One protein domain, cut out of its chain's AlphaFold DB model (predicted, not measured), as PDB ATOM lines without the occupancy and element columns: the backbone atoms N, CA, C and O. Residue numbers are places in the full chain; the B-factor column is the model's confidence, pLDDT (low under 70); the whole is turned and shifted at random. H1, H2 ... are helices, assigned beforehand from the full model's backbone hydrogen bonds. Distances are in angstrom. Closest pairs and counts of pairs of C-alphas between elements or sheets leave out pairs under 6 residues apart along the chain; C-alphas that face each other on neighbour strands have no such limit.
ATOM      1  N   ARG A  41     182.004 266.590 219.057       91.25
ATOM      2  CA  ARG A  41     182.477 265.369 218.390       91.25
ATOM      3  C   ARG A  41     182.395 264.155 219.305       91.25
ATOM      4  O   ARG A  41     181.929 263.107 218.877       91.25
ATOM      5  N   ALA A  42     182.795 264.292 220.567       90.00
ATOM      6  CA  ALA A  42     182.679 263.207 221.538       90.00
ATOM      7  C   ALA A  42     181.210 262.805 221.782       90.00
ATOM      8  O   ALA A  42     180.913 261.618 221.887       90.00
ATOM      9  N   ALA A  43     180.289 263.773 221.849       91.44
ATOM     10  CA  ALA A  43     178.856 263.510 221.980       91.44
ATOM     11  C   ALA A  43     178.282 262.806 220.743       91.44
ATOM     12  O   ALA A  43     177.613 261.785 220.893       91.44
ATOM     13  N   TYR A  44     178.618 263.287 219.544       93.56
ATOM     14  CA  TYR A  44     178.257 262.635 218.287       93.56
ATOM     15  C   TYR A  44     178.768 261.186 218.244       93.56
ATOM     16  O   TYR A  44     178.000 260.278 217.945       93.56
ATOM     17  N   MET A  45     180.031 260.941 218.614       94.44
ATOM     18  CA  MET A  45     180.604 259.589 218.590       94.44
ATOM     19  C   MET A  45     179.958 258.649 219.602       94.44
ATOM     20  O   MET A  45     179.774 257.478 219.291       94.44
ATOM     21  N   ARG A  46     179.553 259.139 220.780       92.88
ATOM     22  CA  ARG A  46     178.772 258.327 221.727       92.88
ATOM     23  C   ARG A  46     177.404 257.951 221.164       92.88
ATOM     24  O   ARG A  46     177.014 256.799 221.295       92.88
ATOM     25  N   ALA A  47     176.702 258.891 220.531       93.44
ATOM     26  CA  ALA A  47     175.406 258.616 219.910       93.44
ATOM     27  C   ALA A  47     175.535 257.630 218.735       93.44
ATOM     28  O   ALA A  47     174.785 256.662 218.651       93.44
ATOM     29  N   HIS A  48     176.536 257.826 217.873       95.00
ATOM     30  CA  HIS A  48     176.806 256.936 216.745       95.00
ATOM     31  C   HIS A  48     177.214 255.527 217.208       95.00
ATOM     32  O   HIS A  48     176.721 254.533 216.685       95.00
ATOM     33  N   PHE A  49     178.060 255.431 218.239       95.44
ATOM     34  CA  PHE A  49     178.452 254.148 218.817       95.44
ATOM     35  C   PHE A  49     177.290 253.443 219.520       95.44
ATOM     36  O   PHE A  49     177.147 252.235 219.381       95.44
ATOM     37  N   HIS A  50     176.420 254.180 220.216       95.06
ATOM     38  CA  HIS A  50     175.204 253.611 220.797       95.06
ATOM     39  C   HIS A  50     174.315 252.967 219.726       95.06
ATOM     40  O   HIS A  50     173.889 251.831 219.899       95.06
ATOM     41  N   GLN A  51     174.118 253.630 218.584       97.06
ATOM     42  CA  GLN A  51     173.380 253.043 217.465       97.06
ATOM     43  C   GLN A  51     174.060 251.767 216.921       97.06
ATOM     44  O   GLN A  51     173.386 250.781 216.628       97.06
ATOM     45  N   ALA A  52     175.395 251.741 216.833       97.25
ATOM     46  CA  ALA A  52     176.138 250.533 216.458       97.25
ATOM     47  C   ALA A  52     175.986 249.394 217.486       97.25
ATOM     48  O   ALA A  52     175.915 248.228 217.096       97.25
ATOM     49  N   LEU A  53     175.885 249.715 218.780       96.50
ATOM     50  CA  LEU A  53     175.601 248.735 219.832       96.50
ATOM     51  C   LEU A  53     174.189 248.154 219.717       96.50
ATOM     52  O   LEU A  53     174.019 246.959 219.927       96.50
ATOM     53  N   LEU A  54     173.191 248.953 219.328       96.69
ATOM     54  CA  LEU A  54     171.833 248.449 219.094       96.69
ATOM     55  C   LEU A  54     171.797 247.416 217.958       96.69
ATOM     56  O   LEU A  54     171.176 246.360 218.103       96.69
ATOM     57  N   LEU A  55     172.511 247.688 216.857       98.19
ATOM     58  CA  LEU A  55     172.731 246.727 215.773       98.19
ATOM     59  C   LEU A  55     173.435 245.460 216.285       98.19
ATOM     60  O   LEU A  55     172.938 244.353 216.083       98.19
ATOM     61  N   HIS A  56     174.564 245.624 216.976       97.81
ATOM     62  CA  HIS A  56     175.333 244.519 217.549       97.81
ATOM     63  C   HIS A  56     174.479 243.624 218.454       97.81
ATOM     64  O   HIS A  56     174.456 242.406 218.285       97.81
ATOM     65  N   ASP A  57     173.733 244.215 219.383       95.88
ATOM     66  CA  ASP A  57     172.928 243.460 220.334       95.88
ATOM     67  C   ASP A  57     171.741 242.769 219.642       95.88
ATOM     68  O   ASP A  57     171.351 241.671 220.041       95.88
ATOM     69  N   ALA A  58     171.176 243.355 218.579       96.69
ATOM     70  CA  ALA A  58     170.154 242.695 217.764       96.69
ATOM     71  C   ALA A  58     170.700 241.445 217.054       96.69
ATOM     72  O   ALA A  58     170.061 240.391 217.104       96.69
ATOM     73  N   VAL A  59     171.905 241.526 216.475       97.81
ATOM     74  CA  VAL A  59     172.605 240.361 215.907       97.81
ATOM     75  C   VAL A  59     172.863 239.312 216.985       97.81
ATOM     76  O   VAL A  59     172.495 238.152 216.802       97.81
ATOM     77  N   ALA A  60     173.424 239.714 218.128       96.25
ATOM     78  CA  ALA A  60     173.730 238.803 219.225       96.25
ATOM     79  C   ALA A  60     172.473 238.115 219.778       96.25
ATOM     80  O   ALA A  60     172.553 236.972 220.209       96.25
ATOM     81  N   ARG A  61     171.302 238.765 219.749       94.88
ATOM     82  CA  ARG A  61     170.003 238.169 220.120       94.88
ATOM     83  C   ARG A  61     169.393 237.273 219.037       94.88
ATOM     84  O   ARG A  61     168.411 236.587 219.310       94.88
ATOM     85  N   GLY A  62     169.951 237.268 217.829       95.94
ATOM     86  CA  GLY A  62     169.410 236.530 216.691       95.94
ATOM     87  C   GLY A  62     168.190 237.193 216.040       95.94
ATOM     88  O   GLY A  62     167.432 236.521 215.338       95.94
ATOM     89  N   ASP A  63     167.994 238.497 216.257       96.62
ATOM     90  CA  ASP A  63     166.895 239.290 215.700       96.62
ATOM     91  C   ASP A  63     167.346 240.001 214.415       96.62
ATOM     92  O   ASP A  63     167.733 241.173 214.415       96.62
ATOM     93  N   LEU A  64     167.321 239.263 213.301       97.62
ATOM     94  CA  LEU A  64     167.715 239.790 211.993       97.62
ATOM     95  C   LEU A  64     166.851 240.987 211.546       97.62
ATOM     96  O   LEU A  64     167.430 241.975 211.093       97.62
ATOM     97  N   PRO A  65     165.504 240.969 211.662       97.81
ATOM     98  CA  PRO A  65     164.693 242.141 211.336       97.81
ATOM     99  C   PRO A  65     165.108 243.395 212.111       97.81
ATOM    100  O   PRO A  65     165.255 244.457 211.502       97.81
ATOM    101  N   ARG A  66     165.348 243.285 213.427       97.75
ATOM    102  CA  ARG A  66     165.824 244.424 214.219       97.75
ATOM    103  C   ARG A  66     167.225 244.850 213.804       97.75
ATOM    104  O   ARG A  66     167.437 246.043 213.633       97.75
ATOM    105  N   ALA A  67     168.146 243.912 213.586       98.44
ATOM    106  CA  ALA A  67     169.498 244.226 213.128       98.44
ATOM    107  C   ALA A  67     169.467 245.052 211.831       98.44
ATOM    108  O   ALA A  67     170.072 246.117 211.759       98.44
ATOM    109  N   ARG A  68     168.670 244.636 210.840       98.69
ATOM    110  CA  ARG A  68     168.519 245.378 209.579       98.69
ATOM    111  C   ARG A  68     167.972 246.791 209.786       98.69
ATOM    112  O   ARG A  68     168.459 247.730 209.160       98.69
ATOM    113  N   ALA A  69     166.987 246.951 210.672       98.25
ATOM    114  CA  ALA A  69     166.416 248.258 210.990       98.25
ATOM    115  C   ALA A  69     167.447 249.194 211.644       98.25
ATOM    116  O   ALA A  69     167.575 250.343 211.233       98.25
ATOM    117  N   GLU A  70     168.224 248.700 212.611       98.19
ATOM    118  CA  GLU A  70     169.257 249.501 213.283       98.19
ATOM    119  C   GLU A  70     170.425 249.849 212.359       98.19
ATOM    120  O   GLU A  70     170.996 250.939 212.452       98.19
ATOM    121  N   ALA A  71     170.765 248.942 211.442       98.50
ATOM    122  CA  ALA A  71     171.746 249.191 210.398       98.50
ATOM    123  C   ALA A  71     171.273 250.276 209.422       98.50
ATOM    124  O   ALA A  71     172.056 251.158 209.079       98.50
ATOM    125  N   ALA A  72     169.996 250.264 209.023       98.31
ATOM    126  CA  ALA A  72     169.427 251.285 208.143       98.31
ATOM    127  C   ALA A  72     169.532 252.694 208.748       98.31
ATOM    128  O   ALA A  72     169.874 253.631 208.035       98.31
ATOM    129  N   VAL A  73     169.356 252.841 210.068       97.50
ATOM    130  CA  VAL A  73     169.590 254.126 210.749       97.50
ATOM    131  C   VAL A  73     171.032 254.601 210.542       97.50
ATOM    132  O   VAL A  73     171.241 255.765 210.221       97.50
ATOM    133  N   LEU A  74     172.029 253.713 210.672       96.81
ATOM    134  CA  LEU A  74     173.450 254.053 210.493       96.81
ATOM    135  C   LEU A  74     173.798 254.469 209.059       96.81
ATOM    136  O   LEU A  74     174.723 255.259 208.881       96.81
ATOM    137  N   VAL A  75     173.069 253.969 208.057       97.25
ATOM    138  CA  VAL A  75     173.259 254.346 206.645       97.25
ATOM    139  C   VAL A  75     172.985 255.833 206.413       97.25
ATOM    140  O   VAL A  75     173.664 256.456 205.596       97.25
ATOM    141  N   ASP A  76     172.023 256.396 207.143       91.50
ATOM    142  CA  ASP A  76     171.572 257.779 206.974       91.50
ATOM    143  C   ASP A  76     172.334 258.777 207.868       91.50
ATOM    144  O   ASP A  76     172.182 259.995 207.730       91.50
ATOM    145  N   VAL A  77     173.193 258.296 208.780       88.19
ATOM    146  CA  VAL A  77     173.952 259.175 209.679       88.19
ATOM    147  C   VAL A  77     175.085 259.873 208.928       88.19
ATOM    148  O   VAL A  77     176.102 259.279 208.575       88.19
ATOM    149  N   THR A  78     174.953 261.189 208.778       87.31
ATOM    150  CA  THR A  78     176.038 262.070 208.331       87.31
ATOM    151  C   THR A  78     176.638 262.814 209.531       87.31
ATOM    152  O   THR A  78     175.880 263.334 210.355       87.31
ATOM    153  N   PRO A  79     177.978 262.922 209.652       88.25
ATOM    154  CA  PRO A  79     178.614 263.736 210.678       88.25
ATOM    155  C   PRO A  79     178.127 265.184 210.637       88.25
ATOM    156  O   PRO A  79     178.278 265.881 209.639       88.25
ATOM    157  N   THR A  80     177.581 265.657 211.756       88.56
ATOM    158  CA  THR A  80     177.131 267.050 211.939       88.56
ATOM    159  C   THR A  80     178.203 267.934 212.582       88.56
ATOM    160  O   THR A  80     177.955 269.081 212.948       88.56
ATOM    161  N   VAL A  81     179.407 267.390 212.755       91.38
ATOM    162  CA  VAL A  81     180.521 267.984 213.494       91.38
ATOM    163  C   VAL A  81     181.821 267.836 212.700       91.38
ATOM    164  O   VAL A  81     181.972 266.854 211.971       91.38
ATOM    165  N   PRO A  82     182.797 268.751 212.862       90.88
ATOM    166  CA  PRO A  82     184.092 268.620 212.201       90.88
ATOM    167  C   PRO A  82     184.815 267.325 212.596       90.88
ATOM    168  O   PRO A  82     185.082 267.075 213.781       90.88
ATOM    169  N   MET A  83     185.158 266.533 211.582       91.69
ATOM    170  CA  MET A  83     185.935 265.302 211.697       91.69
ATOM    171  C   MET A  83     187.426 265.562 211.436       91.69
ATOM    172  O   MET A  83     187.765 266.533 210.758       91.69
ATOM    173  N   PRO A  84     188.342 264.738 211.982       90.50
ATOM    174  CA  PRO A  84     189.752 264.793 211.606       90.50
ATOM    175  C   PRO A  84     189.943 264.613 210.094       90.50
ATOM    176  O   PRO A  84     189.233 263.815 209.480       90.50
ATOM    177  N   ALA A  85     190.922 265.305 209.512       89.94
ATOM    178  CA  ALA A  85     191.265 265.146 208.099       89.94
ATOM    179  C   ALA A  85     191.585 263.676 207.764       89.94
ATOM    180  O   ALA A  85     192.284 263.007 208.526       89.94
ATOM    181  N   GLY A  86     191.081 263.181 206.630       90.44
ATOM    182  CA  GLY A  86     191.254 261.788 206.209       90.44
ATOM    183  C   GLY A  86     190.226 260.818 206.802       90.44
ATOM    184  O   GLY A  86     190.321 259.613 206.569       90.44
ATOM    185  N   SER A  87     189.234 261.311 207.555       94.06
ATOM    186  CA  SER A  87     188.142 260.481 208.090       94.06
ATOM    187  C   SER A  87     187.117 260.063 207.030       94.06
ATOM    188  O   SER A  87     186.338 259.140 207.266       94.06
ATOM    189  N   GLU A  88     187.113 260.712 205.866       93.44
ATOM    190  CA  GLU A  88     186.114 260.548 204.808       93.44
ATOM    191  C   GLU A  88     186.088 259.112 204.265       93.44
ATOM    192  O   GLU A  88     185.018 258.533 204.075       93.44
ATOM    193  N   ALA A  89     187.261 258.496 204.091       94.75
ATOM    194  CA  ALA A  89     187.363 257.109 203.639       94.75
ATOM    195  C   ALA A  89     186.763 256.123 204.658       94.75
ATOM    196  O   ALA A  89     186.055 255.190 204.279       94.75
ATOM    197  N   PHE A  90     186.991 256.354 205.958       96.31
ATOM    198  CA  PHE A  90     186.412 255.524 207.018       96.31
ATOM    199  C   PHE A  90     184.898 255.713 207.120       96.31
ATOM    200  O   PHE A  90     184.184 254.739 207.328       96.31
ATOM    201  N   GLN A  91     184.393 256.934 206.921       95.00
ATOM    202  CA  GLN A  91     182.953 257.188 206.864       95.00
ATOM    203  C   GLN A  91     182.298 256.441 205.691       95.00
ATOM    204  O   GLN A  91     181.242 255.828 205.866       95.00
ATOM    205  N   GLY A  92     182.929 256.453 204.512       95.44
ATOM    206  CA  GLY A  92     182.466 255.683 203.356       95.44
ATOM    207  C   GLY A  92     182.396 254.181 203.650       95.44
ATOM    208  O   GLY A  92     181.367 253.554 203.404       95.44
ATOM    209  N   ALA A  93     183.448 253.623 204.257       97.19
ATOM    210  CA  ALA A  93     183.497 252.213 204.649       97.19
ATOM    211  C   ALA A  93     182.464 251.850 205.736       97.19
ATOM    212  O   ALA A  93     181.799 250.823 205.618       97.19
ATOM    213  N   LEU A  94     182.261 252.711 206.743       97.31
ATOM    214  CA  LEU A  94     181.212 252.539 207.759       97.31
ATOM    215  C   LEU A  94     179.823 252.494 207.123       97.31
ATOM    216  O   LEU A  94     179.042 251.589 207.405       97.31
ATOM    217  N   THR A  95     179.538 253.439 206.227       97.62
ATOM    218  CA  THR A  95     178.255 253.508 205.513       97.62
ATOM    219  C   THR A  95     178.038 252.257 204.664       97.62
ATOM    220  O   THR A  95     176.937 251.716 204.625       97.62
ATOM    221  N   GLN A  96     179.084 251.762 203.997       98.31
ATOM    222  CA  GLN A  96     179.010 250.537 203.202       98.31
ATOM    223  C   GLN A  96     178.737 249.302 204.071       98.31
ATOM    224  O   GLN A  96     177.878 248.496 203.720       98.31
ATOM    225  N   ALA A  97     179.421 249.166 205.209       98.62
ATOM    226  CA  ALA A  97     179.193 248.065 206.141       98.62
ATOM    227  C   ALA A  97     177.784 248.122 206.761       98.62
ATOM    228  O   ALA A  97     177.113 247.098 206.858       98.62
ATOM    229  N   ALA A  98     177.294 249.321 207.097       98.62
ATOM    230  CA  ALA A  98     175.920 249.524 207.553       98.62
ATOM    231  C   ALA A  98     174.894 249.122 206.479       98.62
ATOM    232  O   ALA A  98     173.937 248.419 206.787       98.62
ATOM    233  N   ARG A  99     175.115 249.486 205.207       98.69
ATOM    234  CA  ARG A  99     174.256 249.043 204.092       98.69
ATOM    235  C   ARG A  99     174.253 247.522 203.961       98.69
ATOM    236  O   ARG A  99     173.185 246.929 203.896       98.69
ATOM    237  N   ALA A 100     175.424 246.889 204.016       98.81
ATOM    238  CA  ALA A 100     175.526 245.432 203.972       98.81
ATOM    239  C   ALA A 100     174.752 244.758 205.121       98.81
ATOM    240  O   ALA A 100     174.065 243.767 204.892       98.81
ATOM    241  N   ALA A 101     174.798 245.315 206.336       98.75
ATOM    242  CA  ALA A 101     174.010 244.816 207.464       98.75
ATOM    243  C   ALA A 101     172.496 245.053 207.280       98.75
ATOM    244  O   ALA A 101     171.694 244.194 207.645       98.75
ATOM    245  N   ALA A 102     172.089 246.181 206.688       98.69
ATOM    246  CA  ALA A 102     170.688 246.482 206.381       98.69
ATOM    247  C   ALA A 102     170.109 245.565 205.284       98.69
ATOM    248  O   ALA A 102     168.931 245.190 205.333       98.69
ATOM    249  N   ASP A 103     170.946 245.161 204.328       98.69
ATOM    250  CA  ASP A 103     170.596 244.283 203.207       98.69
ATOM    251  C   ASP A 103     170.785 242.788 203.522       98.69
ATOM    252  O   ASP A 103     170.408 241.933 202.717       98.69
ATOM    253  N   ALA A 104     171.334 242.456 204.695       98.75
ATOM    254  CA  ALA A 104     171.635 241.089 205.097       98.75
ATOM    255  C   ALA A 104     170.397 240.178 205.044       98.75
ATOM    256  O   ALA A 104     169.315 240.508 205.541       98.75
ATOM    257  N   THR A 105     170.576 238.988 204.466       98.44
ATOM    258  CA  THR A 105     169.512 237.973 204.353       98.44
ATOM    259  C   THR A 105     169.638 236.862 205.391       98.44
ATOM    260  O   THR A 105     168.678 236.132 205.637       98.44
ATOM    261  N   THR A 106     170.799 236.775 206.041       98.44
ATOM    262  CA  THR A 106     171.116 235.806 207.091       98.44
ATOM    263  C   THR A 106     171.689 236.513 208.322       98.44
ATOM    264  O   THR A 106     172.109 237.673 208.249       98.44
ATOM    265  N   LEU A 107     171.688 235.832 209.474       97.81
ATOM    266  CA  LEU A 107     172.310 236.378 210.687       97.81
ATOM    267  C   LEU A 107     173.829 236.439 210.545       97.81
ATOM    268  O   LEU A 107     174.451 237.354 211.068       97.81
ATOM    269  N   GLU A 108     174.407 235.494 209.817       98.50
ATOM    270  CA  GLU A 108     175.827 235.396 209.519       98.50
ATOM    271  C   GLU A 108     176.297 236.593 208.681       98.50
ATOM    272  O   GLU A 108     177.292 237.232 209.030       98.50
ATOM    273  N   ASP A 109     175.544 236.965 207.639       98.75
ATOM    274  CA  ASP A 109     175.833 238.159 206.834       98.75
ATOM    275  C   ASP A 109     175.737 239.433 207.686       98.75
ATOM    276  O   ASP A 109     176.626 240.288 207.644       98.75
ATOM    277  N   ALA A 110     174.681 239.549 208.503       98.81
ATOM    278  CA  ALA A 110     174.486 240.695 209.390       98.81
ATOM    279  C   ALA A 110     175.610 240.801 210.432       98.81
ATOM    280  O   ALA A 110     176.108 241.895 210.704       98.81
ATOM    281  N   ALA A 111     176.045 239.670 210.986       98.75
ATOM    282  CA  ALA A 111     177.141 239.584 211.939       98.75
ATOM    283  C   ALA A 111     178.477 239.996 211.322       98.75
ATOM    284  O   ALA A 111     179.189 240.825 211.892       98.75
ATOM    285  N   HIS A 112     178.805 239.493 210.132       98.81
ATOM    286  CA  HIS A 112     180.040 239.863 209.448       98.81
ATOM    287  C   HIS A 112     180.062 241.350 209.057       98.81
ATOM    288  O   HIS A 112     181.063 242.043 209.271       98.81
ATOM    289  N   ALA A 113     178.944 241.877 208.553       98.81
ATOM    290  CA  ALA A 113     178.806 243.297 208.246       98.81
ATOM    291  C   ALA A 113     178.925 244.176 209.507       98.81
ATOM    292  O   ALA A 113     179.625 245.190 209.495       98.81
ATOM    293  N   THR A 114     178.328 243.748 210.623       98.81
ATOM    294  CA  THR A 114     178.438 244.431 211.923       98.81
ATOM    295  C   THR A 114     179.876 244.429 212.441       98.81
ATOM    296  O   THR A 114     180.390 245.469 212.852       98.81
ATOM    297  N   ALA A 115     180.571 243.291 212.375       98.75
ATOM    298  CA  ALA A 115     181.978 243.202 212.754       98.75
ATOM    299  C   ALA A 115     182.857 244.100 211.873       98.75
ATOM    300  O   ALA A 115     183.745 244.782 212.381       98.75
ATOM    301  N   THR A 116     182.574 244.161 210.568       98.81
ATOM    302  CA  THR A 116     183.277 245.049 209.633       98.81
ATOM    303  C   THR A 116     183.092 246.511 210.023       98.81
ATOM    304  O   THR A 116     184.082 247.230 210.145       98.81
ATOM    305  N   LEU A 117     181.852 246.928 210.309       98.62
ATOM    306  CA  LEU A 117     181.524 248.274 210.784       98.62
ATOM    307  C   LEU A 117     182.339 248.634 212.038       98.62
ATOM    308  O   LEU A 117     183.021 249.658 212.072       98.62
ATOM    309  N   LEU A 118     182.339 247.762 213.047       98.06
ATOM    310  CA  LEU A 118     183.081 247.964 214.297       98.06
ATOM    311  C   LEU A 118     184.603 247.986 214.079       98.06
ATOM    312  O   LEU A 118     185.314 248.804 214.670       98.06
ATOM    313  N   GLY A 119     185.114 247.140 213.184       98.12
ATOM    314  CA  GLY A 119     186.512 247.150 212.766       98.12
ATOM    315  C   GLY A 119     186.912 248.457 212.084       98.12
ATOM    316  O   GLY A 119     188.009 248.963 212.329       98.12
ATOM    317  N   THR A 120     186.028 249.052 211.278       98.19
ATOM    318  CA  THR A 120     186.258 250.369 210.671       98.19
ATOM    319  C   THR A 120     186.345 251.473 211.726       98.19
ATOM    320  O   THR A 120     187.221 252.337 211.608       98.19
ATOM    321  N   CYS A 121     185.541 251.418 212.799       97.31
ATOM    322  CA  CYS A 121     185.703 252.316 213.953       97.31
ATOM    323  C   CYS A 121     187.132 252.227 214.514       97.31
ATOM    324  O   CYS A 121     187.812 253.245 214.658       97.31
ATOM    325  N   GLY A 122     187.622 251.006 214.742       96.75
ATOM    326  CA  GLY A 122     188.977 250.764 215.236       96.75
ATOM    327  C   GLY A 122     190.082 251.272 214.316       96.75
ATOM    328  O   GLY A 122     191.055 251.867 214.781       96.75
ATOM    329  N   GLN A 123     189.939 251.093 213.002       97.31
ATOM    330  CA  GLN A 123     190.913 251.598 212.028       97.31
ATOM    331  C   GLN A 123     190.980 253.127 212.032       97.31
ATOM    332  O   GLN A 123     192.081 253.683 212.077       97.31
ATOM    333  N   CYS A 124     189.827 253.804 212.053       96.56
ATOM    334  CA  CYS A 124     189.760 255.261 212.143       96.56
ATOM    335  C   CYS A 124     190.384 255.768 213.453       96.56
ATOM    336  O   CYS A 124     191.207 256.689 213.438       96.56
ATOM    337  N   HIS A 125     190.058 255.132 214.583       95.50
ATOM    338  CA  HIS A 125     190.640 255.459 215.885       95.50
ATOM    339  C   HIS A 125     192.160 255.275 215.896       95.50
ATOM    340  O   HIS A 125     192.877 256.163 216.355       95.50
ATOM    341  N   LYS A 126     192.672 254.182 215.318       94.81
ATOM    342  CA  LYS A 126     194.114 253.941 215.179       94.81
ATOM    343  C   LYS A 126     194.794 255.013 214.332       94.81
ATOM    344  O   LYS A 126     195.806 255.563 214.762       94.81
ATOM    345  N   ALA A 127     194.238 255.317 213.158       95.31
ATOM    346  CA  ALA A 127     194.788 256.298 212.222       95.31
ATOM    347  C   ALA A 127     194.863 257.705 212.834       95.31
ATOM    348  O   ALA A 127     195.820 258.436 212.596       95.31
ATOM    349  N   ASN A 128     193.890 258.050 213.679       91.75
ATOM    350  CA  ASN A 128     193.808 259.345 214.350       91.75
ATOM    351  C   ASN A 128     194.391 259.351 215.772       91.75
ATOM    352  O   ASN A 128     194.275 260.357 216.472       91.75
ATOM    353  N   GLN A 129     195.000 258.244 216.214       91.88
ATOM    354  CA  GLN A 129     195.566 258.079 217.560       91.88
ATOM    355  C   GLN A 129     194.562 258.386 218.691       91.88
ATOM    356  O   GLN A 129     194.917 258.927 219.741       91.88
ATOM    357  N   ILE A 130     193.293 258.033 218.477       88.38
ATOM    358  CA  ILE A 130     192.203 258.193 219.438       88.38
ATOM    359  C   ILE A 130     192.076 256.904 220.246       88.38
ATOM    360  O   ILE A 130     191.993 255.813 219.687       88.38
ATOM    361  N   ARG A 131     192.014 257.032 221.573       83.88
ATOM    362  CA  ARG A 131     191.618 255.939 222.469       83.88
ATOM    363  C   ARG A 131     190.209 256.220 222.966       83.88
ATOM    364  O   ARG A 131     190.017 257.110 223.794       83.88
ATOM    365  N   ALA A 132     189.231 255.514 222.413       79.75
ATOM    366  CA  ALA A 132     187.859 255.589 222.888       79.75
ATOM    367  C   ALA A 132     187.714 254.741 224.159       79.75
ATOM    368  O   ALA A 132     188.251 253.638 224.241       79.75
ATOM    369  N   ALA A 133     186.993 255.250 225.152       80.62
ATOM    370  CA  ALA A 133     186.506 254.400 226.228       80.62
ATOM    371  C   ALA A 133     185.249 253.692 225.717       80.62
ATOM    372  O   ALA A 133     184.280 254.363 225.346       80.62
ATOM    373  N   VAL A 134     185.270 252.363 225.679       77.56
ATOM    374  CA  VAL A 134     184.064 251.566 225.446       77.56
ATOM    375  C   VAL A 134     183.408 251.343 226.809       77.56
ATOM    376  O   VAL A 134     184.101 250.955 227.750       77.56
ATOM    377  N   PRO A 135     182.108 251.640 226.980       72.25
ATOM    378  CA  PRO A 135     181.413 251.311 228.215       72.25
ATOM    379  C   PRO A 135     181.432 249.792 228.423       72.25
ATOM    380  O   PRO A 135     180.805 249.064 227.657       72.25
ATOM    381  N   VAL A 136     182.146 249.327 229.446       69.12
ATOM    382  CA  VAL A 136     182.140 247.920 229.868       69.12
ATOM    383  C   VAL A 136     181.097 247.701 230.962       69.12
ATOM    384  O   VAL A 136     180.873 248.572 231.810       69.12
ATOM    385  N   GLY A 137     180.435 246.542 230.934       69.06
ATOM    386  CA  GLY A 137     179.528 246.121 232.000       69.06
ATOM    387  C   GLY A 137     180.243 245.988 233.351       69.06
ATOM    388  O   GLY A 137     181.462 245.844 233.423       69.06
ATOM    389  N   LYS A 138     179.483 246.043 234.450       72.62
ATOM    390  CA  LYS A 138     180.025 245.740 235.783       72.62
ATOM    391  C   LYS A 138     180.159 244.229 235.947       72.62
ATOM    392  O   LYS A 138     179.216 243.501 235.639       72.62
ATOM    393  N   ASP A 139     181.275 243.788 236.523       73.81
ATOM    394  CA  ASP A 139     181.437 242.395 236.932       73.81
ATOM    395  C   ASP A 139     180.335 242.026 237.929       73.81
ATOM    396  O   ASP A 139     180.194 242.622 239.001       73.81
ATOM    397  N   THR A 140     179.524 241.044 237.552       74.06
ATOM    398  CA  THR A 140     178.442 240.514 238.377       74.06
ATOM    399  C   THR A 140     178.688 239.032 238.591       74.06
ATOM    400  O   THR A 140     178.797 238.255 237.647       74.06
ATOM    401  N   GLN A 141     178.816 238.633 239.856       77.81
ATOM    402  CA  GLN A 141     179.001 237.233 240.221       77.81
ATOM    403  C   GLN A 141     177.642 236.601 240.490       77.81
ATOM    404  O   GLN A 141     177.135 236.608 241.611       77.81
ATOM    405  N   VAL A 142     177.045 236.083 239.425       84.12
ATOM    406  CA  VAL A 142     175.856 235.231 239.480       84.12
ATOM    407  C   VAL A 142     176.299 233.808 239.134       84.12
ATOM    408  O   VAL A 142     177.218 233.633 238.342       84.12
ATOM    409  N   GLY A 143     175.706 232.789 239.757       87.56
ATOM    410  CA  GLY A 143     175.974 231.380 239.434       87.56
ATOM    411  C   GLY A 143     175.052 230.827 238.341       87.56
ATOM    412  O   GLY A 143     174.125 231.503 237.882       87.56
ATOM    413  N   GLY A 144     175.278 229.571 237.958       89.31
ATOM    414  CA  GLY A 144     174.439 228.838 237.012       89.31
ATOM    415  C   GLY A 144     174.419 229.429 235.599       89.31
ATOM    416  O   GLY A 144     175.307 230.180 235.196       89.31
ATOM    417  N   LEU A 145     173.363 229.113 234.841       87.94
ATOM    418  CA  LEU A 145     173.216 229.538 233.444       87.94
ATOM    419  C   LEU A 145     173.282 231.064 233.256       87.94
ATOM    420  O   LEU A 145     173.893 231.532 232.301       87.94
ATOM    421  N   VAL A 146     172.675 231.847 234.157       87.88
ATOM    422  CA  VAL A 146     172.696 233.321 234.068       87.88
ATOM    423  C   VAL A 146     174.117 233.850 234.244       87.88
ATOM    424  O   VAL A 146     174.565 234.664 233.442       87.88
ATOM    425  N   GLY A 147     174.839 233.354 235.251       89.81
ATOM    426  CA  GLY A 147     176.250 233.681 235.459       89.81
ATOM    427  C   GLY A 147     177.116 233.398 234.241       89.81
ATOM    428  O   GLY A 147     177.929 234.223 233.836       89.81
ATOM    429  N   HIS A 148     176.890 232.248 233.614       91.12
ATOM    430  CA  HIS A 148     177.619 231.839 232.419       91.12
ATOM    431  C   HIS A 148     177.328 232.724 231.201       91.12
ATOM    432  O   HIS A 148     178.248 233.115 230.486       91.12
ATOM    433  N   MET A 149     176.075 233.134 230.997       90.88
ATOM    434  CA  MET A 149     175.732 234.091 229.935       90.88
ATOM    435  C   MET A 149     176.313 235.489 230.191       90.88
ATOM    436  O   MET A 149     176.716 236.167 229.249       90.88
ATOM    437  N   LEU A 150     176.425 235.913 231.455       90.62
ATOM    438  CA  LEU A 150     177.119 237.157 231.809       90.62
ATOM    439  C   LEU A 150     178.625 237.073 231.513       90.62
ATOM    440  O   LEU A 150     179.212 238.060 231.070       90.62
ATOM    441  N   LEU A 151     179.246 235.898 231.681       91.62
ATOM    442  CA  LEU A 151     180.626 235.668 231.240       91.62
ATOM    443  C   LEU A 151     180.753 235.765 229.718       91.62
ATOM    444  O   LEU A 151     181.660 236.442 229.242       91.62
ATOM    445  N   HIS A 152     179.837 235.169 228.949       93.69
ATOM    446  CA  HIS A 152     179.810 235.344 227.489       93.69
ATOM    447  C   HIS A 152     179.686 236.816 227.096       93.69
ATOM    448  O   HIS A 152     180.462 237.286 226.267       93.69
ATOM    449  N   GLN A 153     178.766 237.561 227.718       92.81
ATOM    450  CA  GLN A 153     178.608 238.994 227.465       92.81
ATOM    451  C   GLN A 153     179.904 239.757 227.746       92.81
ATOM    452  O   GLN A 153     180.332 240.550 226.909       92.81
ATOM    453  N   LYS A 154     180.571 239.474 228.871       92.94
ATOM    454  CA  LYS A 154     181.876 240.065 229.174       92.94
ATOM    455  C   LYS A 154     182.925 239.721 228.109       92.94
ATOM    456  O   LYS A 154     183.664 240.602 227.685       92.94
ATOM    457  N   GLY A 155     182.975 238.470 227.653       94.81
ATOM    458  CA  GLY A 155     183.882 238.047 226.583       94.81
ATOM    459  C   GLY A 155     183.650 238.817 225.283       94.81
ATOM    460  O   GLY A 155     184.604 239.292 224.668       94.81
ATOM    461  N   VAL A 156     182.385 238.995 224.885       95.94
ATOM    462  CA  VAL A 156     182.021 239.813 223.717       95.94
ATOM    463  C   VAL A 156     182.414 241.278 223.916       95.94
ATOM    464  O   VAL A 156     182.924 241.883 222.975       95.94
ATOM    465  N   ASP A 157     182.213 241.840 225.110       94.75
ATOM    466  CA  ASP A 157     182.566 243.229 225.436       94.75
ATOM    467  C   ASP A 157     184.073 243.481 225.342       94.75
ATOM    468  O   ASP A 157     184.501 244.462 224.732       94.75
ATOM    469  N   ASP A 158     184.878 242.566 225.880       95.50
ATOM    470  CA  ASP A 158     186.336 242.655 225.831       95.50
ATOM    471  C   ASP A 158     186.840 242.532 224.370       95.50
ATOM    472  O   ASP A 158     187.678 243.321 223.918       95.50
ATOM    473  N   LEU A 159     186.270 241.616 223.568       96.88
ATOM    474  CA  LEU A 159     186.578 241.519 222.129       96.88
ATOM    475  C   LEU A 159     186.156 242.780 221.354       96.88
ATOM    476  O   LEU A 159     186.914 243.265 220.507       96.88
ATOM    477  N   LEU A 160     184.972 243.325 221.647       96.44
ATOM    478  CA  LEU A 160     184.446 244.551 221.048       96.44
ATOM    479  C   LEU A 160     185.372 245.737 221.321       96.44
ATOM    480  O   LEU A 160     185.714 246.482 220.400       96.44
ATOM    481  N   GLU A 161     185.817 245.910 222.567       95.25
ATOM    482  CA  GLU A 161     186.787 246.946 222.924       95.25
ATOM    483  C   GLU A 161     188.133 246.712 222.224       95.25
ATOM    484  O   GLU A 161     188.739 247.650 221.696       95.25
ATOM    485  N   GLY A 162     188.575 245.456 222.134       95.56
ATOM    486  CA  GLY A 162     189.766 245.073 221.380       95.56
ATOM    487  C   GLY A 162     189.696 245.408 219.885       95.56
ATOM    488  O   GLY A 162     190.739 245.615 219.254       95.56
ATOM    489  N   LEU A 163     188.487 245.508 219.329       95.62
ATOM    490  CA  LEU A 163     188.232 245.870 217.939       95.62
ATOM    491  C   LEU A 163     188.083 247.387 217.743       95.62
ATOM    492  O   LEU A 163     188.740 247.950 216.869       95.62
ATOM    493  N   VAL A 164     187.257 248.051 218.559       96.56
ATOM    494  CA  VAL A 164     186.906 249.479 218.423       96.56
ATOM    495  C   VAL A 164     187.978 250.406 218.997       96.56
ATOM    496  O   VAL A 164     188.223 251.472 218.430       96.56
ATOM    497  N   SER A 165     188.637 250.024 220.093       93.44
ATOM    498  CA  SER A 165     189.715 250.794 220.744       93.44
ATOM    499  C   SER A 165     191.118 250.263 220.418       93.44
ATOM    500  O   SER A 165     192.084 250.571 221.117       93.44
ATOM    501  N   PRO A 166     191.255 249.589 219.265       91.31
ATOM    502  CA  PRO A 166     192.298 248.610 218.905       91.31
ATOM    503  C   PRO A 166     193.201 248.147 220.063       91.31
ATOM    504  O   PRO A 166     194.412 248.374 220.049       91.31
ATOM    505  N   SER A 167     192.606 247.518 221.079       94.50
ATOM    506  CA  SER A 167     193.301 247.096 222.301       94.50
ATOM    507  C   SER A 167     193.665 245.612 222.257       94.50
ATOM    508  O   SER A 167     192.796 244.747 222.328       94.50
ATOM    509  N   ASP A 168     194.959 245.295 222.171       95.94
ATOM    510  CA  ASP A 168     195.430 243.900 222.211       95.94
ATOM    511  C   ASP A 168     195.140 243.239 223.560       95.94
ATOM    512  O   ASP A 168     194.785 242.065 223.606       95.94
ATOM    513  N   THR A 169     195.237 244.001 224.651       95.62
ATOM    514  CA  THR A 169     194.931 243.511 225.998       95.62
ATOM    515  C   THR A 169     193.481 243.055 226.104       95.62
ATOM    516  O   THR A 169     193.239 241.928 226.520       95.62
ATOM    517  N   GLN A 170     192.528 243.886 225.672       95.62
ATOM    518  CA  GLN A 170     191.108 243.527 225.759       95.62
ATOM    519  C   GLN A 170     190.743 242.409 224.789       95.62
ATOM    520  O   GLN A 170     189.999 241.500 225.143       95.62
ATOM    521  N   TRP A 171     191.361 242.391 223.605       97.50
ATOM    522  CA  TRP A 171     191.220 241.261 222.695       97.50
ATOM    523  C   TRP A 171     191.632 239.940 223.362       97.50
ATOM    524  O   TRP A 171     190.877 238.972 223.334       97.50
ATOM    525  N   VAL A 172     192.801 239.898 224.009       97.62
ATOM    526  CA  VAL A 172     193.293 238.695 224.702       97.62
ATOM    527  C   VAL A 172     192.394 238.294 225.875       97.62
ATOM    528  O   VAL A 172     192.148 237.101 226.049       97.62
ATOM    529  N   GLU A 173     191.871 239.246 226.653       96.00
ATOM    530  CA  GLU A 173     190.940 238.933 227.746       96.00
ATOM    531  C   GLU A 173     189.633 238.316 227.235       96.00
ATOM    532  O   GLU A 173     189.206 237.279 227.749       96.00
ATOM    533  N   GLY A 174     189.058 238.864 226.161       96.25
ATOM    534  CA  GLY A 174     187.872 238.292 225.527       96.25
ATOM    535  C   GLY A 174     188.117 236.879 224.993       96.25
ATOM    536  O   GLY A 174     187.333 235.963 225.251       96.25
ATOM    537  N   VAL A 175     189.260 236.656 224.332       97.88
ATOM    538  CA  VAL A 175     189.692 235.316 223.894       97.88
ATOM    539  C   VAL A 175     189.812 234.353 225.074       97.88
ATOM    540  O   VAL A 175     189.340 233.220 224.998       97.88
ATOM    541  N   ARG A 176     190.422 234.789 226.180       96.94
ATOM    542  CA  ARG A 176     190.609 233.962 227.377       96.94
ATOM    543  C   ARG A 176     189.275 233.537 227.983       96.94
ATOM    544  O   ARG A 176     189.164 232.401 228.442       96.94
ATOM    545  N   ILE A 177     188.274 234.415 227.984       95.06
ATOM    546  CA  ILE A 177     186.930 234.093 228.476       95.06
ATOM    547  C   ILE A 177     186.309 232.961 227.652       95.06
ATOM    548  O   ILE A 177     185.879 231.971 228.232       95.06
ATOM    549  N   PHE A 178     186.340 233.036 226.320       95.81
ATOM    550  CA  PHE A 178     185.787 231.971 225.471       95.81
ATOM    551  C   PHE A 178     186.634 230.692 225.435       95.81
ATOM    552  O   PHE A 178     186.123 229.623 225.119       95.81
ATOM    553  N   ALA A 179     187.917 230.773 225.797       94.19
ATOM    554  CA  ALA A 179     188.778 229.606 225.983       94.19
ATOM    555  C   ALA A 179     188.616 228.931 227.365       94.19
ATOM    556  O   ALA A 179     189.224 227.887 227.608       94.19
ATOM    557  N   SER A 180     187.860 229.534 228.290       85.62
ATOM    558  CA  SER A 180     187.680 229.044 229.666       85.62
ATOM    559  C   SER A 180     186.659 227.890 229.753       85.62
ATOM    560  O   SER A 180     185.990 227.583 228.767       85.62
ATOM    561  N   PRO A 181     186.551 227.194 230.909       70.88
ATOM    562  CA  PRO A 181     185.694 226.018 231.047       70.88
ATOM    563  C   PRO A 181     184.217 226.284 230.730       70.88
ATOM    564  O   PRO A 181     183.679 227.342 231.048       70.88
ATOM    565  N   LYS A 182     183.571 225.273 230.143       84.00
ATOM    566  CA  LYS A 182     182.154 225.277 229.761       84.00
ATOM    567  C   LYS A 182     181.229 225.352 230.981       84.00
ATOM    568  O   LYS A 182     181.619 224.942 232.075       84.00
ATOM    569  N   LEU A 183     179.982 225.772 230.751       87.81
ATOM    570  CA  LEU A 183     178.891 225.662 231.724       87.81
ATOM    571  C   LEU A 183     178.833 224.248 232.319       87.81
ATOM    572  O   LEU A 183     178.869 223.262 231.575       87.81
ATOM    573  N   ASP A 184     178.684 224.150 233.641       86.62
ATOM    574  CA  ASP A 184     178.457 222.864 234.292       86.62
ATOM    575  C   ASP A 184     177.180 222.212 233.711       86.62
ATOM    576  O   ASP A 184     176.114 222.839 233.687       86.62
ATOM    577  N   PRO A 185     177.226 220.953 233.237       83.12
ATOM    578  CA  PRO A 185     176.047 220.267 232.714       83.12
ATOM    579  C   PRO A 185     174.848 220.227 233.677       83.12
ATOM    580  O   PRO A 185     173.703 220.100 233.220       83.12
ATOM    581  N   HIS A 186     175.078 220.313 234.991       86.50
ATOM    582  CA  HIS A 186     174.033 220.390 236.010       86.50
ATOM    583  C   HIS A 186     173.308 221.741 236.020       86.50
ATOM    584  O   HIS A 186     172.110 221.771 236.307       86.50
ATOM    585  N   ASP A 187     173.985 222.816 235.616       87.75
ATOM    586  CA  ASP A 187     173.419 224.162 235.498       87.75
ATOM    587  C   ASP A 187     172.653 224.369 234.178       87.75
ATOM    588  O   ASP A 187     171.873 225.315 234.030       87.75
ATOM    589  N   ALA A 188     172.832 223.463 233.212       86.69
ATOM    590  CA  ALA A 188     172.139 223.472 231.932       86.69
ATOM    591  C   ALA A 188     170.794 222.706 231.984       86.69
ATOM    592  O   ALA A 188     170.755 221.528 232.371       86.69
ATOM    593  N   PRO A 189     169.680 223.294 231.487       85.56
ATOM    594  CA  PRO A 189     168.414 222.580 231.335       85.56
ATOM    595  C   PRO A 189     168.587 221.320 230.480       85.56
ATOM    596  O   PRO A 189     169.141 221.384 229.382       85.56
ATOM    597  N   GLY A 190     168.064 220.175 230.933       87.75
ATOM    598  CA  GLY A 190     168.325 218.871 230.301       87.75
ATOM    599  C   GLY A 190     168.060 218.827 228.789       87.75
ATOM    600  O   GLY A 190     168.881 218.308 228.038       87.75
ATOM    601  N   LYS A 191     166.973 219.458 228.324       87.31
ATOM    602  CA  LYS A 191     166.613 219.543 226.894       87.31
ATOM    603  C   LYS A 191     167.552 220.422 226.047       87.31
ATOM    604  O   LYS A 191     167.509 220.339 224.827       87.31
ATOM    605  N   MET A 192     168.358 221.277 226.680       87.06
ATOM    606  CA  MET A 192     169.274 222.227 226.029       87.06
ATOM    607  C   MET A 192     170.745 221.816 226.137       87.06
ATOM    608  O   MET A 192     171.556 222.347 225.389       87.06
ATOM    609  N   ARG A 193     171.101 220.855 227.006       89.19
ATOM    610  CA  ARG A 193     172.500 220.459 227.270       89.19
ATOM    611  C   ARG A 193     173.329 220.227 226.015       89.19
ATOM    612  O   ARG A 193     174.412 220.778 225.907       89.19
ATOM    613  N   LYS A 194     172.819 219.439 225.063       89.56
ATOM    614  CA  LYS A 194     173.556 219.123 223.831       89.56
ATOM    615  C   LYS A 194     173.799 220.365 222.968       89.56
ATOM    616  O   LYS A 194     174.865 220.500 222.383       89.56
ATOM    617  N   ALA A 195     172.807 221.248 222.875       87.56
ATOM    618  CA  ALA A 195     172.927 222.459 222.074       87.56
ATOM    619  C   ALA A 195     173.870 223.476 222.730       87.56
ATOM    620  O   ALA A 195     174.710 224.043 222.042       87.56
ATOM    621  N   ILE A 196     173.794 223.624 224.059       89.94
ATOM    622  CA  ILE A 196     174.744 224.428 224.837       89.94
ATOM    623  C   ILE A 196     176.160 223.884 224.645       89.94
ATOM    624  O   ILE A 196     177.033 224.631 224.230       89.94
ATOM    625  N   ASP A 197     176.391 222.585 224.855       90.75
ATOM    626  CA  ASP A 197     177.726 221.990 224.700       90.75
ATOM    627  C   ASP A 197     178.300 222.179 223.286       90.75
ATOM    628  O   ASP A 197     179.486 222.480 223.128       90.75
ATOM    629  N   SER A 198     177.458 222.069 222.253       90.88
ATOM    630  CA  SER A 198     177.850 222.373 220.875       90.88
ATOM    631  C   SER A 198     178.250 223.843 220.704       90.88
ATOM    632  O   SER A 198     179.319 224.108 220.162       90.88
ATOM    633  N   GLY A 199     177.433 224.783 221.193       91.94
ATOM    634  CA  GLY A 199     177.715 226.219 221.111       91.94
ATOM    635  C   GLY A 199     178.980 226.622 221.874       91.94
ATOM    636  O   GLY A 199     179.815 227.341 221.336       91.94
ATOM    637  N   GLU A 200     179.185 226.093 223.083       93.81
ATOM    638  CA  GLU A 200     180.418 226.313 223.856       93.81
ATOM    639  C   GLU A 200     181.655 225.778 223.128       93.81
ATOM    640  O   GLU A 200     182.719 226.392 223.148       93.81
ATOM    641  N   THR A 201     181.533 224.616 222.479       94.25
ATOM    642  CA  THR A 201     182.639 224.016 221.719       94.25
ATOM    643  C   THR A 201     183.012 224.885 220.524       94.25
ATOM    644  O   THR A 201     184.193 225.106 220.270       94.25
ATOM    645  N   GLU A 202     182.012 225.391 219.805       95.50
ATOM    646  CA  GLU A 202     182.213 226.297 218.678       95.50
ATOM    647  C   GLU A 202     182.885 227.602 219.125       95.50
ATOM    648  O   GLU A 202     183.898 227.995 218.548       95.50
ATOM    649  N   LEU A 203     182.408 228.218 220.213       96.19
ATOM    650  CA  LEU A 203     183.022 229.421 220.786       96.19
ATOM    651  C   LEU A 203     184.476 229.186 221.228       96.19
ATOM    652  O   LEU A 203     185.332 230.032 220.972       96.19
ATOM    653  N   ALA A 204     184.792 228.029 221.815       96.44
ATOM    654  CA  ALA A 204     186.165 227.680 222.181       96.44
ATOM    655  C   ALA A 204     187.082 227.516 220.951       96.44
ATOM    656  O   ALA A 204     188.243 227.933 220.976       96.44
ATOM    657  N   VAL A 205     186.571 226.953 219.849       96.75
ATOM    658  CA  VAL A 205     187.305 226.884 218.572       96.75
ATOM    659  C   VAL A 205     187.557 228.288 218.020       96.75
ATOM    660  O   VAL A 205     188.686 228.604 217.635       96.75
ATOM    661  N   LEU A 206     186.543 229.156 218.040       97.81
ATOM    662  CA  LEU A 206     186.677 230.551 217.617       97.81
ATOM    663  C   LEU A 206     187.680 231.320 218.485       97.81
ATOM    664  O   LEU A 206     188.477 232.084 217.946       97.81
ATOM    665  N   ALA A 207     187.729 231.066 219.795       97.00
ATOM    666  CA  ALA A 207     188.759 231.618 220.675       97.00
ATOM    667  C   ALA A 207     190.172 231.195 220.232       97.00
ATOM    668  O   ALA A 207     191.083 232.023 220.168       97.00
ATOM    669  N   GLY A 208     190.348 229.929 219.838       97.19
ATOM    670  CA  GLY A 208     191.597 229.427 219.260       97.19
ATOM    671  C   GLY A 208     192.014 230.158 217.977       97.19
ATOM    672  O   GLY A 208     193.194 230.458 217.799       97.19
ATOM    673  N   HIS A 209     191.058 230.503 217.107       97.31
ATOM    674  CA  HIS A 209     191.308 231.307 215.902       97.31
ATOM    675  C   HIS A 209     191.544 232.796 216.204       97.31
ATOM    676  O   HIS A 209     192.333 233.448 215.520       97.31
ATOM    677  N   ALA A 210     190.891 233.335 217.234       96.25
ATOM    678  CA  ALA A 210     191.035 234.722 217.657       96.25
ATOM    679  C   ALA A 210     192.388 234.991 218.333       96.25
ATOM    680  O   ALA A 210     192.937 236.083 218.180       96.25
ATOM    681  N   ALA A 211     192.955 234.018 219.054       97.38
ATOM    682  CA  ALA A 211     194.223 234.166 219.771       97.38
ATOM    683  C   ALA A 211     195.391 234.690 218.897       97.38
ATOM    684  O   ALA A 211     196.055 235.648 219.303       97.38
ATOM    685  N   PRO A 212     195.653 234.154 217.686       97.56
ATOM    686  CA  PRO A 212     196.697 234.680 216.803       97.56
ATOM    687  C   PRO A 212     196.282 235.924 215.991       97.56
ATOM    688  O   PRO A 212     197.106 236.444 215.235       97.56
ATOM    689  N   ALA A 213     195.046 236.426 216.100       96.75
ATOM    690  CA  ALA A 213     194.545 237.519 215.264       96.75
ATOM    691  C   ALA A 213     195.148 238.886 215.657       96.75
ATOM    692  O   ALA A 213     194.680 239.585 216.560       96.75
ATOM    693  N   GLN A 214     196.197 239.293 214.937       93.56
ATOM    694  CA  GLN A 214     196.897 240.567 215.165       93.56
ATOM    695  C   GLN A 214     196.391 241.713 214.281       93.56
ATOM    696  O   GLN A 214     196.508 242.886 214.633       93.56
ATOM    697  N   ARG A 215     195.847 241.405 213.100       95.25
ATOM    698  CA  ARG A 215     195.389 242.429 212.152       95.25
ATOM    699  C   ARG A 215     193.896 242.639 212.293       95.25
ATOM    700  O   ARG A 215     193.158 241.681 212.494       95.25
ATOM    701  N   THR A 216     193.444 243.874 212.081       95.81
ATOM    702  CA  THR A 216     192.020 244.216 212.190       95.81
ATOM    703  C   THR A 216     191.139 243.326 211.323       95.81
ATOM    704  O   THR A 216     190.105 242.898 211.804       95.81
ATOM    705  N   ARG A 217     191.556 242.986 210.093       97.12
ATOM    706  CA  ARG A 217     190.769 242.084 209.235       97.12
ATOM    707  C   ARG A 217     190.547 240.710 209.883       97.12
ATOM    708  O   ARG A 217     189.429 240.230 209.915       97.12
ATOM    709  N   ASP A 218     191.597 240.137 210.477       97.88
ATOM    710  CA  ASP A 218     191.540 238.796 211.063       97.88
ATOM    711  C   ASP A 218     190.646 238.824 212.320       97.88
ATOM    712  O   ASP A 218     189.892 237.892 212.584       97.88
ATOM    713  N   ARG A 219     190.683 239.938 213.069       98.25
ATOM    714  CA  ARG A 219     189.781 240.185 214.202       98.25
ATOM    715  C   ARG A 219     188.328 240.350 213.768       98.25
ATOM    716  O   ARG A 219     187.456 239.783 214.409       98.25
ATOM    717  N   VAL A 220     188.069 241.100 212.696       98.50
ATOM    718  CA  VAL A 220     186.724 241.276 212.121       98.50
ATOM    719  C   VAL A 220     186.130 239.929 211.726       98.50
ATOM    720  O   VAL A 220     184.996 239.640 212.101       98.50
ATOM    721  N   ASP A 221     186.901 239.095 211.028       98.31
ATOM    722  CA  ASP A 221     186.434 237.793 210.550       98.31
ATOM    723  C   ASP A 221     186.003 236.895 211.718       98.31
ATOM    724  O   ASP A 221     184.882 236.382 211.728       98.31
ATOM    725  N   VAL A 222     186.859 236.749 212.736       98.31
ATOM    726  CA  VAL A 222     186.555 235.888 213.887       98.31
ATOM    727  C   VAL A 222     185.475 236.496 214.783       98.31
ATOM    728  O   VAL A 222     184.591 235.777 215.241       98.31
ATOM    729  N   TYR A 223     185.486 237.811 215.010       98.56
ATOM    730  CA  TYR A 223     184.462 238.467 215.824       98.56
ATOM    731  C   TYR A 223     183.068 238.361 215.191       98.56
ATOM    732  O   TYR A 223     182.096 238.096 215.897       98.56
ATOM    733  N   GLY A 224     182.973 238.485 213.862       98.62
ATOM    734  CA  GLY A 224     181.733 238.239 213.125       98.62
ATOM    735  C   GLY A 224     181.210 236.816 213.330       98.62
ATOM    736  O   GLY A 224     180.020 236.631 213.567       98.62
ATOM    737  N   GLN A 225     182.095 235.817 213.323       98.56
ATOM    738  CA  GLN A 225     181.716 234.432 213.622       98.56
ATOM    739  C   GLN A 225     181.223 234.280 215.068       98.56
ATOM    740  O   GLN A 225     180.164 233.701 215.275       98.56
ATOM    741  N   VAL A 226     181.915 234.870 216.051       98.25
ATOM    742  CA  VAL A 226     181.509 234.816 217.471       98.25
ATOM    743  C   VAL A 226     180.087 235.348 217.665       98.25
ATOM    744  O   VAL A 226     179.245 234.652 218.233       98.25
ATOM    745  N   ILE A 227     179.781 236.551 217.166       98.19
ATOM    746  CA  ILE A 227     178.451 237.145 217.371       98.19
ATOM    747  C   ILE A 227     177.359 236.448 216.538       98.19
ATOM    748  O   ILE A 227     176.202 236.424 216.964       98.19
ATOM    749  N   ALA A 228     177.709 235.817 215.408       98.06
ATOM    750  CA  ALA A 228     176.799 234.939 214.668       98.06
ATOM    751  C   ALA A 228     176.465 233.667 215.464       98.06
ATOM    752  O   ALA A 228     175.292 233.302 215.565       98.06
ATOM    753  N   THR A 229     177.461 233.021 216.083       96.75
ATOM    754  CA  THR A 229     177.264 231.853 216.958       96.75
ATOM    755  C   THR A 229     176.367 232.213 218.148       96.75
ATOM    756  O   THR A 229     175.417 231.480 218.442       96.75
ATOM    757  N   CYS A 230     176.578 233.381 218.774       96.00
ATOM    758  CA  CYS A 230     175.673 233.910 219.804       96.00
ATOM    759  C   CYS A 230     174.240 234.061 219.272       96.00
ATOM    760  O   CYS A 230     173.305 233.510 219.856       96.00
ATOM    761  N   GLY A 231     174.067 234.746 218.136       95.50
ATOM    762  CA  GLY A 231     172.761 234.974 217.516       95.50
ATOM    763  C   GLY A 231     172.027 233.682 217.161       95.50
ATOM    764  O   GLY A 231     170.830 233.553 217.418       95.50
ATOM    765  N   ASN A 232     172.732 232.683 216.633       94.19
ATOM    766  CA  ASN A 232     172.162 231.381 216.298       94.19
ATOM    767  C   ASN A 232     171.717 230.597 217.538       94.19
ATOM    768  O   ASN A 232     170.609 230.042 217.549       94.19
ATOM    769  N   CYS A 233     172.533 230.593 218.595       92.81
ATOM    770  CA  CYS A 233     172.178 229.973 219.868       92.81
ATOM    771  C   CYS A 233     170.949 230.661 220.490       92.81
ATOM    772  O   CYS A 233     169.953 230.002 220.809       92.81
ATOM    773  N   HIS A 234     170.966 231.995 220.578       92.50
ATOM    774  CA  HIS A 234     169.870 232.781 221.146       92.50
ATOM    775  C   HIS A 234     168.581 232.675 220.329       92.50
ATOM    776  O   HIS A 234     167.519 232.494 220.916       92.50
ATOM    777  N   ARG A 235     168.637 232.660 218.995       90.81
ATOM    778  CA  ARG A 235     167.451 232.432 218.150       90.81
ATOM    779  C   ARG A 235     166.819 231.061 218.394       90.81
ATOM    780  O   ARG A 235     165.599 230.935 218.421       90.81
TER     781      ARG A 235
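Overview. This is residues 41 to 235 of the 246 residues of an uncharacterized protein of Luteitalea pratensis (UniProt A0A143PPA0). Two four-helix groups join into one elongated bundle: H1 to H4 form one group and H5 to H8 the other, and in each group the helices run back and forth and close a ring, the last touching the first. The two groups meet chiefly where H8 crosses H4, with H8 also touching H1 and H4 also touching H5; long loops, residues 128 to 143 and 179 to 192, run from H4 to H5 and from H6 to H7. The printed part has 195 residues with eight named helices, in order from H1 to H8, and no named strand; its class is all helix. It is compact, with a radius of gyration of the C-alphas of 16.6 A, and elongated, with spans of 55 by 33 by 27 A.

Arrangement. Begin at residue 41 with H1, residues 41 to 60, and go on to H2, residues 64 to 76; this hairpin touches at a shallow tilt of 22 degrees, and its closest C-alphas, those of Leu 55 and Ala 67, are 4.9 A apart. H3, residues 88 to 103, makes the next hairpin with H2, where the closest C-alphas, of Arg 68 and Ala 102, are 4.0 A apart. Then comes H4, residues 107 to 127, the hub, touching five other helices; it makes a hairpin with H3 at a shallow tilt of 11 degrees, opposite ways, with the C-alphas of Ala 101 and Ala 110 closest at 4.6 A. H1 touches H4 with residues 52 to 59 alone, opposite ways at a shallow tilt of 25 degrees, closest at the C-alphas of Val 59 and Ala 111, 6.1 A apart. Look next at H5, residues 144 to 164, and H6, residues 168 to 178, a hairpin whose closest C-alphas, of Gly 155 and Gly 174, are 4.1 A apart. H7, residues 193 to 210, makes a hairpin with H6, closest at Val 175 and Ala 207, their C-alphas 5.0 A apart. H8, residues 216 to 235, makes a hairpin with H7 at a shallow tilt of 7 degrees, with the C-alphas of Ala 210 and Val 222 closest at 6.0 A. H8 touches H4, opposite ways at a steep tilt of 36 degrees, only just past shallow, where the C-alphas of His 112 and Gly 224 are closest at 4.4 A. H3 and H7 are apart. In the backbones, every O i to N i+4 pair is within hydrogen-bond range in H1, H3, H4, H5, H6, H7 and H8, while H2 has 8 of 9.

Along the chain. Find C-alpha 41 at (182.477, 265.369, 218.390), where H1 begins; it runs 28.0 A to C-alpha 60. H2 measures 19.1 A, H3 22.5 A and H4 30.1 A from first to last C-alpha. Find C-alpha 144 at (174.439, 228.838, 237.012) for the first residue of H5, which is 30.4 A long. H6 measures 15.7 A and H7 25.3 A. H8 is 27.9 A long and ends at C-alpha 235, at (167.451, 232.432, 218.150).

Size, cuts and confidence. The two C-alphas farthest apart, those of Ala 85 and Gly 190, are 56.2 A apart. The printed part has no cut. The links H2 to H3, H4 to H5 and H6 to H7 are long, with 11, 16 and 14 residues, and the other four are tight. The mean pLDDT of the printed part is 93.5; look at residues 136 to 137 for the two residues under 70.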